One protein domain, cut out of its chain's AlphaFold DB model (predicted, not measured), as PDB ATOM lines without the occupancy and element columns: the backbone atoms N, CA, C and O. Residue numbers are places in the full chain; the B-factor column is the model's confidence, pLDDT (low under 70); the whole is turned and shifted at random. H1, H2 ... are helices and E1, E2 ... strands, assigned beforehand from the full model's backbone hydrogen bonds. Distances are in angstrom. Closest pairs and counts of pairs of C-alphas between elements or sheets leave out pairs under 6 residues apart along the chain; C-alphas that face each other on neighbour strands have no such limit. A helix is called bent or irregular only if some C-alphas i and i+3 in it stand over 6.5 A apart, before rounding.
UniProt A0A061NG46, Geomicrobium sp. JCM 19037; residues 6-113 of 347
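AT A GLANCE: This is residues 6 to 113 of the 347 residues of a protein of Geomicrobium sp. JCM 19037 (UniProt A0A061NG46). A small three-stranded sheet, E3, E2 and E4, has H1 over one face and H3 over the other, and H4 packs on H3. E1 and E5 form a separate short ribbon, and H2 follows directly on E3. The printed part has 108 residues, with four named helices and five named strands in the order E1 H1 E2 E3 H2 H3 E4 E5 H4. The sheet E3 E2 E4 is mixed, the ribbon antiparallel, and the class is mixed, helices and strands. The whole is compact, with a radius of gyration of the C-alphas of 13.8 A, and only just flat, spanning 40 by 32 by 18 A.

HOW THE PARTS SIT: Residues 6 to 7 pair antiparallel with residues 47 to 48 of E3, residues 43 to 49. E1, residues 13 to 15, is antiparallel to E5, residues 91 to 93, with N 14 and O 92 2.9 A apart. E2, residues 32 to 36, forms a hairpin with E3 (N 33 and O 47, 2.8 A) and is parallel to E4, residues 83 to 85 (N 34 and O 84, 2.8 A). H1, residues 20 to 27, is on this sheet; its closest C-alphas to E2 are Met 27 and Leu 33, 5.1 A. H2, residues 50 to 55, is not on it. H3, residues 67 to 75, is on the opposite face from H1; its closest C-alphas to E3 are Ala 72 and Trp 44, 7.0 A. H3 is irregular: C-alphas 68 and 71 are 7.2 A apart. H4, residues 100 to 112, touches H3, closest at the C-alphas of Ala 69 and Leu 109, 5.6 A, at a shallow tilt of 23 degrees, the same way. Every O i to N i+4 pair is within hydrogen-bond range in H1 and H2, against 3 of 5 in H3 and 7 of 9 in H4.

IN THESE COORDINATES: E1 begins at C-alpha 13 (43.169, -4.965, 46.925). E3 is 17.1 A long, E2 13.2 A, H3 14.0 A and H1 10.8 A. H4, 19.5 A, ends at C-alpha 112 (52.627, -20.929, 41.045).

THE WHOLE: The C-alphas of Asp 29 and Thr 100, the two farthest apart, are 40.1 A apart. The printed part has no cut, and the link from H2 to H3 is long. Mean pLDDT of the printed part is 76.9; residues 37 to 42 and 94 to 113 are among those under 70.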
ATOM      1  N   ILE A   6      30.846 -16.553  43.196       89.31
ATOM      2  CA  ILE A   6      31.781 -16.248  44.275       89.31
ATOM      3  C   ILE A   6      32.657 -15.092  43.798       89.31
ATOM      4  O   ILE A   6      33.257 -15.173  42.726       89.31
ATOM      5  N   VAL A   7      32.746 -14.027  44.594       87.56
ATOM      6  CA  VAL A   7      33.640 -12.894  44.328       87.56
ATOM      7  C   VAL A   7      34.808 -12.951  45.304       87.56
ATOM      8  O   VAL A   7      34.611 -12.907  46.517       87.56
ATOM      9  N   LEU A   8      36.025 -13.053  44.774       85.62
ATOM     10  CA  LEU A   8      37.255 -13.152  45.553       85.62
ATOM     11  C   LEU A   8      38.099 -11.902  45.343       85.62
ATOM     12  O   LEU A   8      38.684 -11.688  44.282       85.62
ATOM     13  N   ILE A   9      38.195 -11.086  46.386       77.44
ATOM     14  CA  ILE A   9      39.035  -9.890  46.389       77.44
ATOM     15  C   ILE A   9      40.200 -10.176  47.337       77.44
ATOM     16  O   ILE A   9      39.948 -10.466  48.509       77.44
ATOM     17  N   PRO A  10      41.463 -10.114  46.871       73.62
ATOM     18  CA  PRO A  10      42.602 -10.219  47.768       73.62
ATOM     19  C   PRO A  10      42.475  -9.185  48.886       73.62
ATOM     20  O   PRO A  10      42.128  -8.035  48.625       73.62
ATOM     21  N   THR A  11      42.814  -9.558  50.119       70.19
ATOM     22  CA  THR A  11      42.721  -8.668  51.295       70.19
ATOM     23  C   THR A  11      43.513  -7.362  51.138       70.19
ATOM     24  O   THR A  11      43.262  -6.380  51.836       70.19
ATOM     25  N   PHE A  12      44.456  -7.335  50.196       69.94
ATOM     26  CA  PHE A  12      45.329  -6.214  49.865       69.94
ATOM     27  C   PHE A  12      44.872  -5.353  48.681       69.94
ATOM     28  O   PHE A  12      45.513  -4.349  48.366       69.94
ATOM     29  N   GLU A  13      43.762  -5.699  48.040       73.62
ATOM     30  CA  GLU A  13      43.169  -4.965  46.925       73.62
ATOM     31  C   GLU A  13      41.779  -4.438  47.317       73.62
ATOM     32  O   GLU A  13      41.092  -4.971  48.187       73.62
ATOM     33  N   ARG A  14      41.341  -3.365  46.661       76.00
ATOM     34  CA  ARG A  14      39.955  -2.881  46.722       76.00
ATOM     35  C   ARG A  14      39.406  -2.751  45.316       76.00
ATOM     36  O   ARG A  14      40.109  -2.232  44.450       76.00
ATOM     37  N   LEU A  15      38.155  -3.149  45.102       78.94
ATOM     38  CA  LEU A  15      37.467  -2.905  43.834       78.94
ATOM     39  C   LEU A  15      37.427  -1.401  43.523       78.94
ATOM     40  O   LEU A  15      37.182  -0.573  44.403       78.94
ATOM     41  N   ILE A  16      37.706  -1.053  42.266       77.06
ATOM     42  CA  ILE A  16      37.622   0.328  41.766       77.06
ATOM     43  C   ILE A  16      36.160   0.723  41.529       77.06
ATOM     44  O   ILE A  16      35.792   1.876  41.754       77.06
ATOM     45  N   HIS A  17      35.322  -0.235  41.130       67.44
ATOM     46  CA  HIS A  17      33.891  -0.047  40.914       67.44
ATOM     47  C   HIS A  17      33.089  -0.934  41.871       67.44
ATOM     48  O   HIS A  17      33.373  -2.120  42.001       67.44
ATOM     49  N   ASN A  18      32.059  -0.373  42.506       62.06
ATOM     50  CA  ASN A  18      31.223  -1.083  43.485       62.06
ATOM     51  C   ASN A  18      30.089  -1.911  42.846       62.06
ATOM     52  O   ASN A  18      29.196  -2.353  43.561       62.06
ATOM     53  N   ASN A  19      30.081  -2.094  41.519       75.62
ATOM     54  CA  ASN A  19      29.008  -2.807  40.825       75.62
ATOM     55  C   ASN A  19      29.454  -4.224  40.425       75.62
ATOM     56  O   ASN A  19      30.229  -4.388  39.480       75.62
ATOM     57  N   ILE A  20      28.950  -5.229  41.147       77.81
ATOM     58  CA  ILE A  20      29.220  -6.653  40.901       77.81
ATOM     59  C   ILE A  20      28.608  -7.114  39.572       77.81
ATOM     60  O   ILE A  20      29.241  -7.906  38.874       77.81
ATOM     61  N   ASP A  21      27.455  -6.576  39.168       82.19
ATOM     62  CA  ASP A  21      26.790  -6.962  37.916       82.19
ATOM     63  C   ASP A  21      27.688  -6.668  36.711       82.19
ATOM     64  O   ASP A  21      27.857  -7.508  35.833       82.19
ATOM     65  N   SER A  22      28.415  -5.544  36.744       83.38
ATOM     66  CA  SER A  22      29.399  -5.218  35.704       83.38
ATOM     67  C   SER A  22      30.544  -6.236  35.619       83.38
ATOM     68  O   SER A  22      31.102  -6.440  34.541       83.38
ATOM     69  N   LEU A  23      30.929  -6.869  36.732       85.44
ATOM     70  CA  LEU A  23      31.949  -7.919  36.721       85.44
ATOM     71  C   LEU A  23      31.393  -9.211  36.119       85.44
ATOM     72  O   LEU A  23      32.085  -9.870  35.343       85.44
ATOM     73  N   ILE A  24      30.144  -9.550  36.440       86.62
ATOM     74  CA  ILE A  24      29.457 -10.722  35.889       86.62
ATOM     75  C   ILE A  24      29.265 -10.556  34.376       86.62
ATOM     76  O   ILE A  24      29.602 -11.466  33.619       86.62
ATOM     77  N   ASP A  25      28.845  -9.375  33.918       86.31
ATOM     78  CA  ASP A  25      28.704  -9.061  32.492       86.31
ATOM     79  C   ASP A  25      30.034  -9.208  31.740       86.31
ATOM     80  O   ASP A  25      30.087  -9.769  30.645       86.31
ATOM     81  N   ARG A  26      31.144  -8.758  32.343       86.25
ATOM     82  CA  ARG A  26      32.495  -8.906  31.769       86.25
ATOM     83  C   ARG A  26      32.957 -10.356  31.693       86.25
ATOM     84  O   ARG A  26      33.742 -10.695  30.804       86.25
ATOM     85  N   MET A  27      32.514 -11.200  32.624       88.31
ATOM     86  CA  MET A  27      32.784 -12.636  32.587       88.31
ATOM     87  C   MET A  27      32.075 -13.303  31.397       88.31
ATOM     88  O   MET A  27      32.640 -14.194  30.757       88.31
ATOM     89  N   GLY A  28      30.872 -12.828  31.061       87.44
ATOM     90  CA  GLY A  28      30.051 -13.368  29.982       87.44
ATOM     91  C   GLY A  28      29.690 -14.834  30.229       87.44
ATOM     92  O   GLY A  28      29.309 -15.218  31.338       87.44
ATOM     93  N   ASP A  29      29.855 -15.668  29.201       88.19
ATOM     94  CA  ASP A  29      29.538 -17.103  29.265       88.19
ATOM     95  C   ASP A  29      30.636 -17.965  29.907       88.19
ATOM     96  O   ASP A  29      30.471 -19.173  30.042       88.19
ATOM     97  N   HIS A  30      31.744 -17.358  30.336       92.12
ATOM     98  CA  HIS A  30      32.826 -18.078  31.003       92.12
ATOM     99  C   HIS A  30      32.455 -18.380  32.461       92.12
ATOM    100  O   HIS A  30      31.520 -17.806  33.029       92.12
ATOM    101  N   ASP A  31      33.208 -19.279  33.084       92.81
ATOM    102  CA  ASP A  31      32.981 -19.682  34.473       92.81
ATOM    103  C   ASP A  31      33.889 -18.946  35.456       92.81
ATOM    104  O   ASP A  31      33.579 -18.887  36.645       92.81
ATOM    105  N   VAL A  32      35.001 -18.375  34.981       92.69
ATOM    106  CA  VAL A  32      35.931 -17.592  35.803       92.69
ATOM    107  C   VAL A  32      36.308 -16.297  35.097       92.69
ATOM    108  O   VAL A  32      36.800 -16.323  33.968       92.69
ATOM    109  N   LEU A  33      36.167 -15.167  35.789       91.62
ATOM    110  CA  LEU A  33      36.797 -13.903  35.419       91.62
ATOM    111  C   LEU A  33      38.105 -13.744  36.193       91.62
ATOM    112  O   LEU A  33      38.113 -13.704  37.422       91.62
ATOM    113  N   VAL A  34      39.207 -13.597  35.467       89.69
ATOM    114  CA  VAL A  34      40.547 -13.376  36.012       89.69
ATOM    115  C   VAL A  34      40.973 -11.941  35.750       89.69
ATOM    116  O   VAL A  34      40.971 -11.483  34.604       89.69
ATOM    117  N   MET A  35      41.383 -11.254  36.813       86.19
ATOM    118  CA  MET A  35      41.965  -9.917  36.752       86.19
ATOM    119  C   MET A  35      43.483  -9.966  36.908       86.19
ATOM    120  O   MET A  35      44.036 -10.949  37.405       86.19
ATOM    121  N   GLN A  36      44.145  -8.870  36.544       80.31
ATOM    122  CA  GLN A  36      45.530  -8.624  36.912       80.31
ATOM    123  C   GLN A  36      45.574  -7.690  38.132       80.31
ATOM    124  O   GLN A  36      45.020  -6.593  38.090       80.31
ATOM    125  N   THR A  37      46.193  -8.125  39.231       68.38
ATOM    126  CA  THR A  37      46.307  -7.315  40.457       68.38
ATOM    127  C   THR A  37      47.116  -6.045  40.191       68.38
ATOM    128  O   THR A  37      48.143  -6.069  39.506       68.38
ATOM    129  N   ALA A  38      46.684  -4.916  40.758       65.38
ATOM    130  CA  ALA A  38      47.376  -3.644  40.576       65.38
ATOM    131  C   ALA A  38      48.755  -3.658  41.243       65.38
ATOM    132  O   ALA A  38      49.722  -3.136  40.689       65.38
ATOM    133  N   SER A  39      48.835  -4.276  42.420       62.31
ATOM    134  CA  SER A  39      50.049  -4.351  43.229       62.31
ATOM    135  C   SER A  39      51.121  -5.272  42.645       62.31
ATOM    136  O   SER A  39      52.299  -4.923  42.665       62.31
ATOM    137  N   THR A  40      50.730  -6.440  42.135       63.09
ATOM    138  CA  THR A  40      51.678  -7.528  41.847       63.09
ATOM    139  C   THR A  40      51.695  -7.955  40.388       63.09
ATOM    140  O   THR A  40      52.520  -8.779  40.002       63.09
ATOM    141  N   GLN A  41      50.812  -7.381  39.564       68.75
ATOM    142  CA  GLN A  41      50.662  -7.720  38.152       68.75
ATOM    143  C   GLN A  41      50.367  -9.216  37.921       68.75
ATOM    144  O   GLN A  41      50.598  -9.731  36.827       68.75
ATOM    145  N   GLN A  42      49.841  -9.920  38.928       68.81
ATOM    146  CA  GLN A  42      49.531 -11.348  38.870       68.81
ATOM    147  C   GLN A  42      48.092 -11.604  38.447       68.81
ATOM    148  O   GLN A  42      47.200 -10.805  38.721       68.81
ATOM    149  N   GLN A  43      47.868 -12.758  37.815       77.75
ATOM    150  CA  GLN A  43      46.529 -13.237  37.495       77.75
ATOM    151  C   GLN A  43      45.836 -13.748  38.759       77.75
ATOM    152  O   GLN A  43      46.354 -14.636  39.431       77.75
ATOM    153  N   TRP A  44      44.659 -13.202  39.053       82.81
ATOM    154  CA  TRP A  44      43.856 -13.566  40.215       82.81
ATOM    155  C   TRP A  44      42.404 -13.837  39.803       82.81
ATOM    156  O   TRP A  44      41.818 -12.996  39.110       82.81
ATOM    157  N   PRO A  45      41.803 -14.976  40.196       88.88
ATOM    158  CA  PRO A  45      40.387 -15.220  39.949       88.88
ATOM    159  C   PRO A  45      39.555 -14.237  40.780       88.88
ATOM    160  O   PRO A  45      39.610 -14.251  42.005       88.88
ATOM    161  N   LEU A  46      38.818 -13.357  40.106       89.00
ATOM    162  CA  LEU A  46      38.008 -12.309  40.726       89.00
ATOM    163  C   LEU A  46      36.554 -12.745  40.900       89.00
ATOM    164  O   LEU A  46      35.965 -12.502  41.949       89.00
ATOM    165  N   VAL A  47      35.980 -13.375  39.875       91.69
ATOM    166  CA  VAL A  47      34.612 -13.913  39.899       91.69
ATOM    167  C   VAL A  47      34.658 -15.358  39.436       91.69
ATOM    168  O   VAL A  47      35.314 -15.657  38.441       91.69
ATOM    169  N   ILE A  48      33.983 -16.247  40.156       92.44
ATOM    170  CA  ILE A  48      33.901 -17.677  39.847       92.44
ATOM    171  C   ILE A  48      32.432 -18.097  39.893       92.44
ATOM    172  O   ILE A  48      31.726 -17.770  40.844       92.44
ATOM    173  N   ARG A  49      31.958 -18.847  38.899       91.94
ATOM    174  CA  ARG A  49      30.649 -19.508  38.944       91.94
ATOM    175  C   ARG A  49      30.677 -20.586  40.028       91.94
ATOM    176  O   ARG A  49      31.536 -21.466  39.997       91.94
ATOM    177  N   THR A  50      29.733 -20.545  40.966       90.69
ATOM    178  CA  THR A  50      29.732 -21.438  42.142       90.69
ATOM    179  C   THR A  50      29.797 -22.921  41.755       90.69
ATOM    180  O   THR A  50      30.523 -23.686  42.380       90.69
ATOM    181  N   GLU A  51      29.111 -23.321  40.683       89.69
ATOM    182  CA  GLU A  51      29.121 -24.694  40.157       89.69
ATOM    183  C   GLU A  51      30.527 -25.191  39.776       89.69
ATOM    184  O   GLU A  51      30.910 -26.315  40.113       89.69
ATOM    185  N   LEU A  52      31.339 -24.338  39.142       89.81
ATOM    186  CA  LEU A  52      32.715 -24.688  38.790       89.81
ATOM    187  C   LEU A  52      33.569 -24.879  40.050       89.81
ATOM    188  O   LEU A  52      34.360 -25.815  40.133       89.81
ATOM    189  N   PHE A  53      33.388 -24.013  41.047       87.62
ATOM    190  CA  PHE A  53      34.134 -24.092  42.302       87.62
ATOM    191  C   PHE A  53      33.793 -25.355  43.108       87.62
ATOM    192  O   PHE A  53      34.672 -25.964  43.707       87.62
ATOM    193  N   LEU A  54      32.528 -25.785  43.090       87.12
ATOM    194  CA  LEU A  54      32.091 -27.011  43.767       87.12
ATOM    195  C   LEU A  54      32.609 -28.285  43.086       87.12
ATOM    196  O   LEU A  54      32.864 -29.279  43.761       87.12
ATOM    197  N   THR A  55      32.777 -28.262  41.762       89.50
ATOM    198  CA  THR A  55      33.302 -29.402  40.990       89.50
ATOM    199  C   THR A  55      34.831 -29.464  40.967       89.50
ATOM    200  O   THR A  55      35.396 -30.519  40.692       89.50
ATOM    201  N   HIS A  56      35.507 -28.360  41.293       88.50
ATOM    202  CA  HIS A  56      36.962 -28.257  41.353       88.50
ATOM    203  C   HIS A  56      37.360 -27.673  42.715       88.50
ATOM    204  O   HIS A  56      37.503 -26.459  42.826       88.50
ATOM    205  N   PRO A  57      37.532 -28.481  43.774       84.81
ATOM    206  CA  PRO A  57      37.896 -27.960  45.089       84.81
ATOM    207  C   PRO A  57      39.314 -27.363  45.104       84.81
ATOM    208  O   PRO A  57      40.176 -27.719  44.290       84.81
ATOM    209  N   LEU A  58      39.567 -26.452  46.053       83.94
ATOM    210  CA  LEU A  58      40.913 -25.931  46.303       83.94
ATOM    211  C   LEU A  58      41.878 -27.083  46.657       83.94
ATOM    212  O   LEU A  58      41.455 -28.049  47.295       83.94
ATOM    213  N   PRO A  59      43.166 -26.992  46.270       80.75
ATOM    214  CA  PRO A  59      44.201 -27.899  46.771       80.75
ATOM    215  C   PRO A  59      44.249 -27.893  48.308       80.75
ATOM    216  O   PRO A  59      43.812 -26.928  48.933       80.75
ATOM    217  N   THR A  60      44.795 -28.933  48.937       77.19
ATOM    218  CA  THR A  60      45.051 -28.887  50.388       77.19
ATOM    219  C   THR A  60      46.392 -28.212  50.690       77.19
ATOM    220  O   THR A  60      47.257 -28.091  49.818       77.19
ATOM    221  N   ILE A  61      46.590 -27.761  51.935       68.50
ATOM    222  CA  ILE A  61      47.864 -27.157  52.367       68.50
ATOM    223  C   ILE A  61      49.029 -28.162  52.323       68.50
ATOM    224  O   ILE A  61      50.179 -27.770  52.193       68.50
ATOM    225  N   ASP A  62      48.741 -29.463  52.337       73.88
ATOM    226  CA  ASP A  62      49.761 -30.505  52.182       73.88
ATOM    227  C   ASP A  62      50.351 -30.536  50.758       73.88
ATOM    228  O   ASP A  62      51.446 -31.055  50.540       73.88
ATOM    229  N   GLU A  63      49.655 -29.956  49.773       69.31
ATOM    230  CA  GLU A  63      50.107 -29.872  48.380       69.31
ATOM    231  C   GLU A  63      50.912 -28.598  48.071       69.31
ATOM    232  O   GLU A  63      51.558 -28.517  47.019       69.31
ATOM    233  N   LEU A  64      50.857 -27.579  48.938       70.19
ATOM    234  CA  LEU A  64      51.472 -26.272  48.705       70.19
ATOM    235  C   LEU A  64      52.097 -25.713  49.983       70.19
ATOM    236  O   LEU A  64      51.424 -25.620  51.000       70.19
ATOM    237  N   PRO A  65      53.326 -25.180  49.930       67.69
ATOM    238  CA  PRO A  65      53.977 -24.697  51.142       67.69
ATOM    239  C   PRO A  65      53.351 -23.424  51.760       67.69
ATOM    240  O   PRO A  65      53.817 -22.987  52.810       67.69
ATOM    241  N   PHE A  66      52.326 -22.813  51.136       73.00
ATOM    242  CA  PHE A  66      51.666 -21.583  51.606       73.00
ATOM    243  C   PHE A  66      50.194 -21.525  51.161       73.00
ATOM    244  O   PHE A  66      49.895 -21.770  49.989       73.00
ATOM    245  N   GLU A  67      49.298 -21.095  52.058       71.81
ATOM    246  CA  GLU A  67      47.860 -20.902  51.777       71.81
ATOM    247  C   GLU A  67      47.604 -19.877  50.664       71.81
ATOM    248  O   GLU A  67      46.704 -20.044  49.842       71.81
ATOM    249  N   ASP A  68      48.453 -18.853  50.570       70.12
ATOM    250  CA  ASP A  68      48.333 -17.797  49.564       70.12
ATOM    251  C   ASP A  68      48.389 -18.352  48.119       70.12
ATOM    252  O   ASP A  68      47.876 -17.733  47.185       70.12
ATOM    253  N   ALA A  69      49.015 -19.521  47.910       72.31
ATOM    254  CA  ALA A  69      49.197 -20.139  46.593       72.31
ATOM    255  C   ALA A  69      48.005 -20.994  46.139       72.31
ATOM    256  O   ALA A  69      47.957 -21.398  44.972       72.31
ATOM    257  N   LEU A  70      47.042 -21.262  47.028       81.94
ATOM    258  CA  LEU A  70      45.922 -22.173  46.781       81.94
ATOM    259  C   LEU A  70      45.096 -21.757  45.564       81.94
ATOM    260  O   LEU A  70      44.841 -22.580  44.688       81.94
ATOM    261  N   LEU A  71      44.741 -20.474  45.462       83.25
ATOM    262  CA  LEU A  71      43.929 -19.954  44.357       83.25
ATOM    263  C   LEU A  71      44.682 -19.925  43.023       83.25
ATOM    264  O   LEU A  71      44.099 -20.227  41.983       83.25
ATOM    265  N   ALA A  72      45.981 -19.614  43.041       78.56
ATOM    266  CA  ALA A  72      46.813 -19.646  41.839       78.56
ATOM    267  C   ALA A  72      46.958 -21.082  41.310       78.56
ATOM    268  O   ALA A  72      46.751 -21.340  40.124       78.56
ATOM    269  N   LYS A  73      47.237 -22.038  42.205       82.38
ATOM    270  CA  LYS A  73      47.327 -23.462  41.865       82.38
ATOM    271  C   LYS A  73      45.982 -24.031  41.417       82.38
ATOM    272  O   LYS A  73      45.954 -24.834  40.488       82.38
ATOM    273  N   TRP A  74      44.892 -23.621  42.059       88.44
ATOM    274  CA  TRP A  74      43.535 -23.976  41.659       88.44
ATOM    275  C   TRP A  74      43.232 -23.502  40.237       88.44
ATOM    276  O   TRP A  74      42.804 -24.304  39.413       88.44
ATOM    277  N   LEU A  75      43.555 -22.247  39.905       86.56
ATOM    278  CA  LEU A  75      43.332 -21.692  38.570       86.56
ATOM    279  C   LEU A  75      44.079 -22.475  37.474       86.56
ATOM    280  O   LEU A  75      43.552 -22.632  36.378       86.56
ATOM    281  N   CYS A  76      45.262 -23.028  37.771       81.31
ATOM    282  CA  CYS A  76      45.994 -23.913  36.853       81.31
ATOM    283  C   CYS A  76      45.261 -25.224  36.525       81.31
ATOM    284  O   CYS A  76      45.616 -25.875  35.546       81.31
ATOM    285  N   ARG A  77      44.292 -25.647  37.347       84.62
ATOM    286  CA  ARG A  77      43.480 -26.857  37.124       84.62
ATOM    287  C   ARG A  77      42.234 -26.582  36.285       84.62
ATOM    288  O   ARG A  77      41.590 -27.529  35.849       84.62
ATOM    289  N   ILE A  78      41.888 -25.314  36.073       88.38
ATOM    290  CA  ILE A  78      40.682 -24.928  35.344       88.38
ATOM    291  C   ILE A  78      40.970 -24.894  33.835       88.38
ATOM    292  O   ILE A  78      41.964 -24.285  33.424       88.38
ATOM    293  N   PRO A  79      40.111 -25.500  32.987       85.50
ATOM    294  CA  PRO A  79      40.264 -25.439  31.537       85.50
ATOM    295  C   PRO A  79      40.342 -23.998  31.027       85.50
ATOM    296  O   PRO A  79      39.522 -23.153  31.384       85.50
ATOM    297  N   THR A  80      41.296 -23.713  30.138       81.06
ATOM    298  CA  THR A  80      41.517 -22.356  29.609       81.06
ATOM    299  C   THR A  80      40.277 -21.780  28.916       81.06
ATOM    300  O   THR A  80      40.073 -20.570  28.968       81.06
ATOM    301  N   SER A  81      39.439 -22.630  28.311       85.44
ATOM    302  CA  SER A  81      38.161 -22.259  27.686       85.44
ATOM    303  C   SER A  81      37.120 -21.729  28.677       85.44
ATOM    304  O   SER A  81      36.299 -20.902  28.295       85.44
ATOM    305  N   SER A  82      37.175 -22.133  29.948       89.06
ATOM    306  CA  SER A  82      36.277 -21.642  31.005       89.06
ATOM    307  C   SER A  82      36.752 -20.328  31.641       89.06
ATOM    308  O   SER A  82      36.076 -19.799  32.525       89.06
ATOM    309  N   VAL A  83      37.905 -19.781  31.226       89.88
ATOM    310  CA  VAL A  83      38.555 -18.630  31.873       89.88
ATOM    311  C   VAL A  83      38.571 -17.403  30.963       89.88
ATOM    312  O   VAL A  83      39.297 -17.351  29.969       89.88
ATOM    313  N   LYS A  84      37.877 -16.339  31.375       90.62
ATOM    314  CA  LYS A  84      37.987 -15.005  30.779       90.62
ATOM    315  C   LYS A  84      39.055 -14.192  31.502       90.62
ATOM    316  O   LYS A  84      38.977 -13.986  32.708       90.62
ATOM    317  N   ARG A  85      40.041 -13.674  30.768       87.50
ATOM    318  CA  ARG A  85      41.052 -12.748  31.305       87.50
ATOM    319  C   ARG A  85      40.719 -11.328  30.878       87.50
ATOM    320  O   ARG A  85      40.458 -11.103  29.697       87.50
ATOM    321  N   THR A  86      40.752 -10.389  31.816       80.56
ATOM    322  CA  THR A  86      40.601  -8.963  31.514       80.56
ATOM    323  C   THR A  86      41.905  -8.199  31.745       80.56
ATOM    324  O   THR A  86      42.646  -8.484  32.686       80.56
ATOM    325  N   ALA A  87      42.180  -7.242  30.856       69.06
ATOM    326  CA  ALA A  87      43.245  -6.250  31.007       69.06
ATOM    327  C   ALA A  87      42.765  -4.998  31.766       69.06
ATOM    328  O   ALA A  87      43.563  -4.104  32.052       69.06
ATOM    329  N   ASP A  88      41.471  -4.924  32.087       72.88
ATOM    330  CA  ASP A  88      40.895  -3.801  32.809       72.88
ATOM    331  C   ASP A  88      41.455  -3.737  34.226       72.88
ATOM    332  O   ASP A  88      41.541  -4.736  34.949       72.88
ATOM    333  N   ARG A  89      41.775  -2.522  34.666       73.75
ATOM    334  CA  ARG A  89      42.161  -2.280  36.050       73.75
ATOM    335  C   ARG A  89      40.907  -2.284  36.924       73.75
ATOM    336  O   ARG A  89      40.246  -1.260  37.068       73.75
ATOM    337  N   LEU A  90      40.583  -3.443  37.493       77.56
ATOM    338  CA  LEU A  90      39.386  -3.635  38.321       77.56
ATOM    339  C   LEU A  90      39.625  -3.388  39.817       77.56
ATOM    340  O   LEU A  90      38.666  -3.158  40.555       77.56
ATOM    341  N   THR A  91      40.884  -3.377  40.264       73.81
ATOM    342  CA  THR A  91      41.248  -3.119  41.662       73.81
ATOM    343  C   THR A  91      42.369  -2.093  41.840       73.81
ATOM    344  O   THR A  91      43.102  -1.741  40.909       73.81
ATOM    345  N   ARG A  92      42.484  -1.580  43.068       74.88
ATOM    346  CA  ARG A  92      43.571  -0.717  43.539       74.88
ATOM    347  C   ARG A  92      44.181  -1.252  44.836       74.88
ATOM    348  O   ARG A  92      43.455  -1.688  45.730       74.88
ATOM    349  N   THR A  93      45.497  -1.106  44.965       71.62
ATOM    350  CA  THR A  93      46.268  -1.502  46.150       71.62
ATOM    351  C   THR A  93      45.803  -0.766  47.409       71.62
ATOM    352  O   THR A  93      45.643   0.458  47.402       71.62
ATOM    353  N   SER A  94      45.622  -1.501  48.507       64.94
ATOM    354  CA  SER A  94      45.401  -0.946  49.845       64.94
ATOM    355  C   SER A  94      46.719  -0.409  50.423       64.94
ATOM    356  O   SER A  94      47.752  -1.070  50.350       64.94
ATOM    357  N   THR A  95      46.710   0.784  51.018       54.56
ATOM    358  CA  THR A  95      47.898   1.566  51.434       54.56
ATOM    359  C   THR A  95      48.756   0.967  52.568       54.56
ATOM    360  O   THR A  95      49.695   1.616  53.015       54.56
ATOM    361  N   GLN A  96      48.490  -0.257  53.038       53.56
ATOM    362  CA  GLN A  96      49.145  -0.861  54.215       53.56
ATOM    363  C   GLN A  96      50.323  -1.821  53.916       53.56
ATOM    364  O   GLN A  96      50.811  -2.484  54.827       53.56
ATOM    365  N   PHE A  97      50.809  -1.923  52.675       55.31
ATOM    366  CA  PHE A  97      51.701  -3.019  52.254       55.31
ATOM    367  C   PHE A  97      53.173  -2.615  52.097       55.31
ATOM    368  O   PHE A  97      53.519  -1.971  51.110       55.31
ATOM    369  N   ASN A  98      54.054  -3.012  53.032       56.41
ATOM    370  CA  ASN A  98      55.510  -2.850  52.858       56.41
ATOM    371  C   ASN A  98      56.417  -3.770  53.719       56.41
ATOM    372  O   ASN A  98      57.562  -3.405  53.993       56.41
ATOM    373  N   THR A  99      55.977  -4.962  54.153       63.72
ATOM    374  CA  THR A  99      56.840  -5.848  54.973       63.72
ATOM    375  C   THR A  99      57.671  -6.838  54.137       63.72
ATOM    376  O   THR A  99      57.300  -7.234  53.030       63.72
ATOM    377  N   THR A 100      58.830  -7.253  54.662       66.38
ATOM    378  CA  THR A 100      59.766  -8.198  54.014       66.38
ATOM    379  C   THR A 100      59.152  -9.580  53.771       66.38
ATOM    380  O   THR A 100      59.367 -10.171  52.716       66.38
ATOM    381  N   GLU A 101      58.340 -10.076  54.707       63.69
ATOM    382  CA  GLU A 101      57.639 -11.363  54.591       63.69
ATOM    383  C   GLU A 101      56.715 -11.402  53.362       63.69
ATOM    384  O   GLU A 101      56.685 -12.385  52.622       63.69
ATOM    385  N   GLN A 102      56.023 -10.295  53.087       64.44
ATOM    386  CA  GLN A 102      55.107 -10.176  51.952       64.44
ATOM    387  C   GLN A 102      55.852 -10.186  50.612       64.44
ATOM    388  O   GLN A 102      55.388 -10.814  49.665       64.44
ATOM    389  N   LYS A 103      57.044  -9.577  50.532       60.28
ATOM    390  CA  LYS A 103      57.909  -9.659  49.338       60.28
ATOM    391  C   LYS A 103      58.355 -11.098  49.056       60.28
ATOM    392  O   LYS A 103      58.402 -11.511  47.899       60.28
ATOM    393  N   ILE A 104      58.643 -11.869  50.105       66.75
ATOM    394  CA  ILE A 104      59.020 -13.283  49.982       66.75
ATOM    395  C   ILE A 104      57.819 -14.111  49.516       66.75
ATOM    396  O   ILE A 104      57.931 -14.786  48.492       66.75
ATOM    397  N   LYS A 105      56.657 -13.996  50.173       63.09
ATOM    398  CA  LYS A 105      55.407 -14.653  49.745       63.09
ATOM    399  C   LYS A 105      55.075 -14.336  48.284       63.09
ATOM    400  O   LYS A 105      54.822 -15.245  47.496       63.09
ATOM    401  N   GLN A 106      55.222 -13.075  47.881       61.97
ATOM    402  CA  GLN A 106      55.008 -12.626  46.509       61.97
ATOM    403  C   GLN A 106      55.912 -13.335  45.491       61.97
ATOM    404  O   GLN A 106      55.431 -13.816  44.464       61.97
ATOM    405  N   SER A 107      57.210 -13.434  45.793       62.09
ATOM    406  CA  SER A 107      58.192 -14.119  44.938       62.09
ATOM    407  C   SER A 107      57.899 -15.612  44.759       62.09
ATOM    408  O   SER A 107      58.325 -16.234  43.783       62.09
ATOM    409  N   ILE A 108      57.166 -16.202  45.703       65.38
ATOM    410  CA  ILE A 108      56.810 -17.608  45.663       65.38
ATOM    411  C   ILE A 108      55.491 -17.809  44.910       65.38
ATOM    412  O   ILE A 108      55.416 -18.694  44.062       65.38
ATOM    413  N   LEU A 109      54.496 -16.936  45.095       58.75
ATOM    414  CA  LEU A 109      53.252 -16.951  44.313       58.75
ATOM    415  C   LEU A 109      53.495 -16.816  42.807       58.75
ATOM    416  O   LEU A 109      52.823 -17.464  42.005       58.75
ATOM    417  N   THR A 110      54.494 -16.025  42.402       57.25
ATOM    418  CA  THR A 110      54.893 -15.911  40.989       57.25
ATOM    419  C   THR A 110      55.373 -17.232  40.392       57.25
ATOM    420  O   THR A 110      55.275 -17.402  39.184       57.25
ATOM    421  N   LYS A 111      55.833 -18.189  41.210       59.06
ATOM    422  CA  LYS A 111      56.217 -19.535  40.752       59.06
ATOM    423  C   LYS A 111      55.014 -20.461  40.540       59.06
ATOM    424  O   LYS A 111      55.143 -21.459  39.843       59.06
ATOM    425  N   PHE A 112      53.865 -20.143  41.140       54.59
ATOM    426  CA  PHE A 112      52.627 -20.929  41.045       54.59
ATOM    427  C   PHE A 112      51.586 -20.327  40.100       54.59
ATOM    428  O   PHE A 112      50.606 -20.991  39.771       54.59
ATOM    429  N   THR A 113      51.793 -19.090  39.648       52.28
ATOM    430  CA  THR A 113      51.023 -18.523  38.538       52.28
ATOM    431  C   THR A 113      51.501 -19.219  37.264       52.28
ATOM    432  O   THR A 113      52.714 -19.246  37.038       52.28
TER     433      THR A 113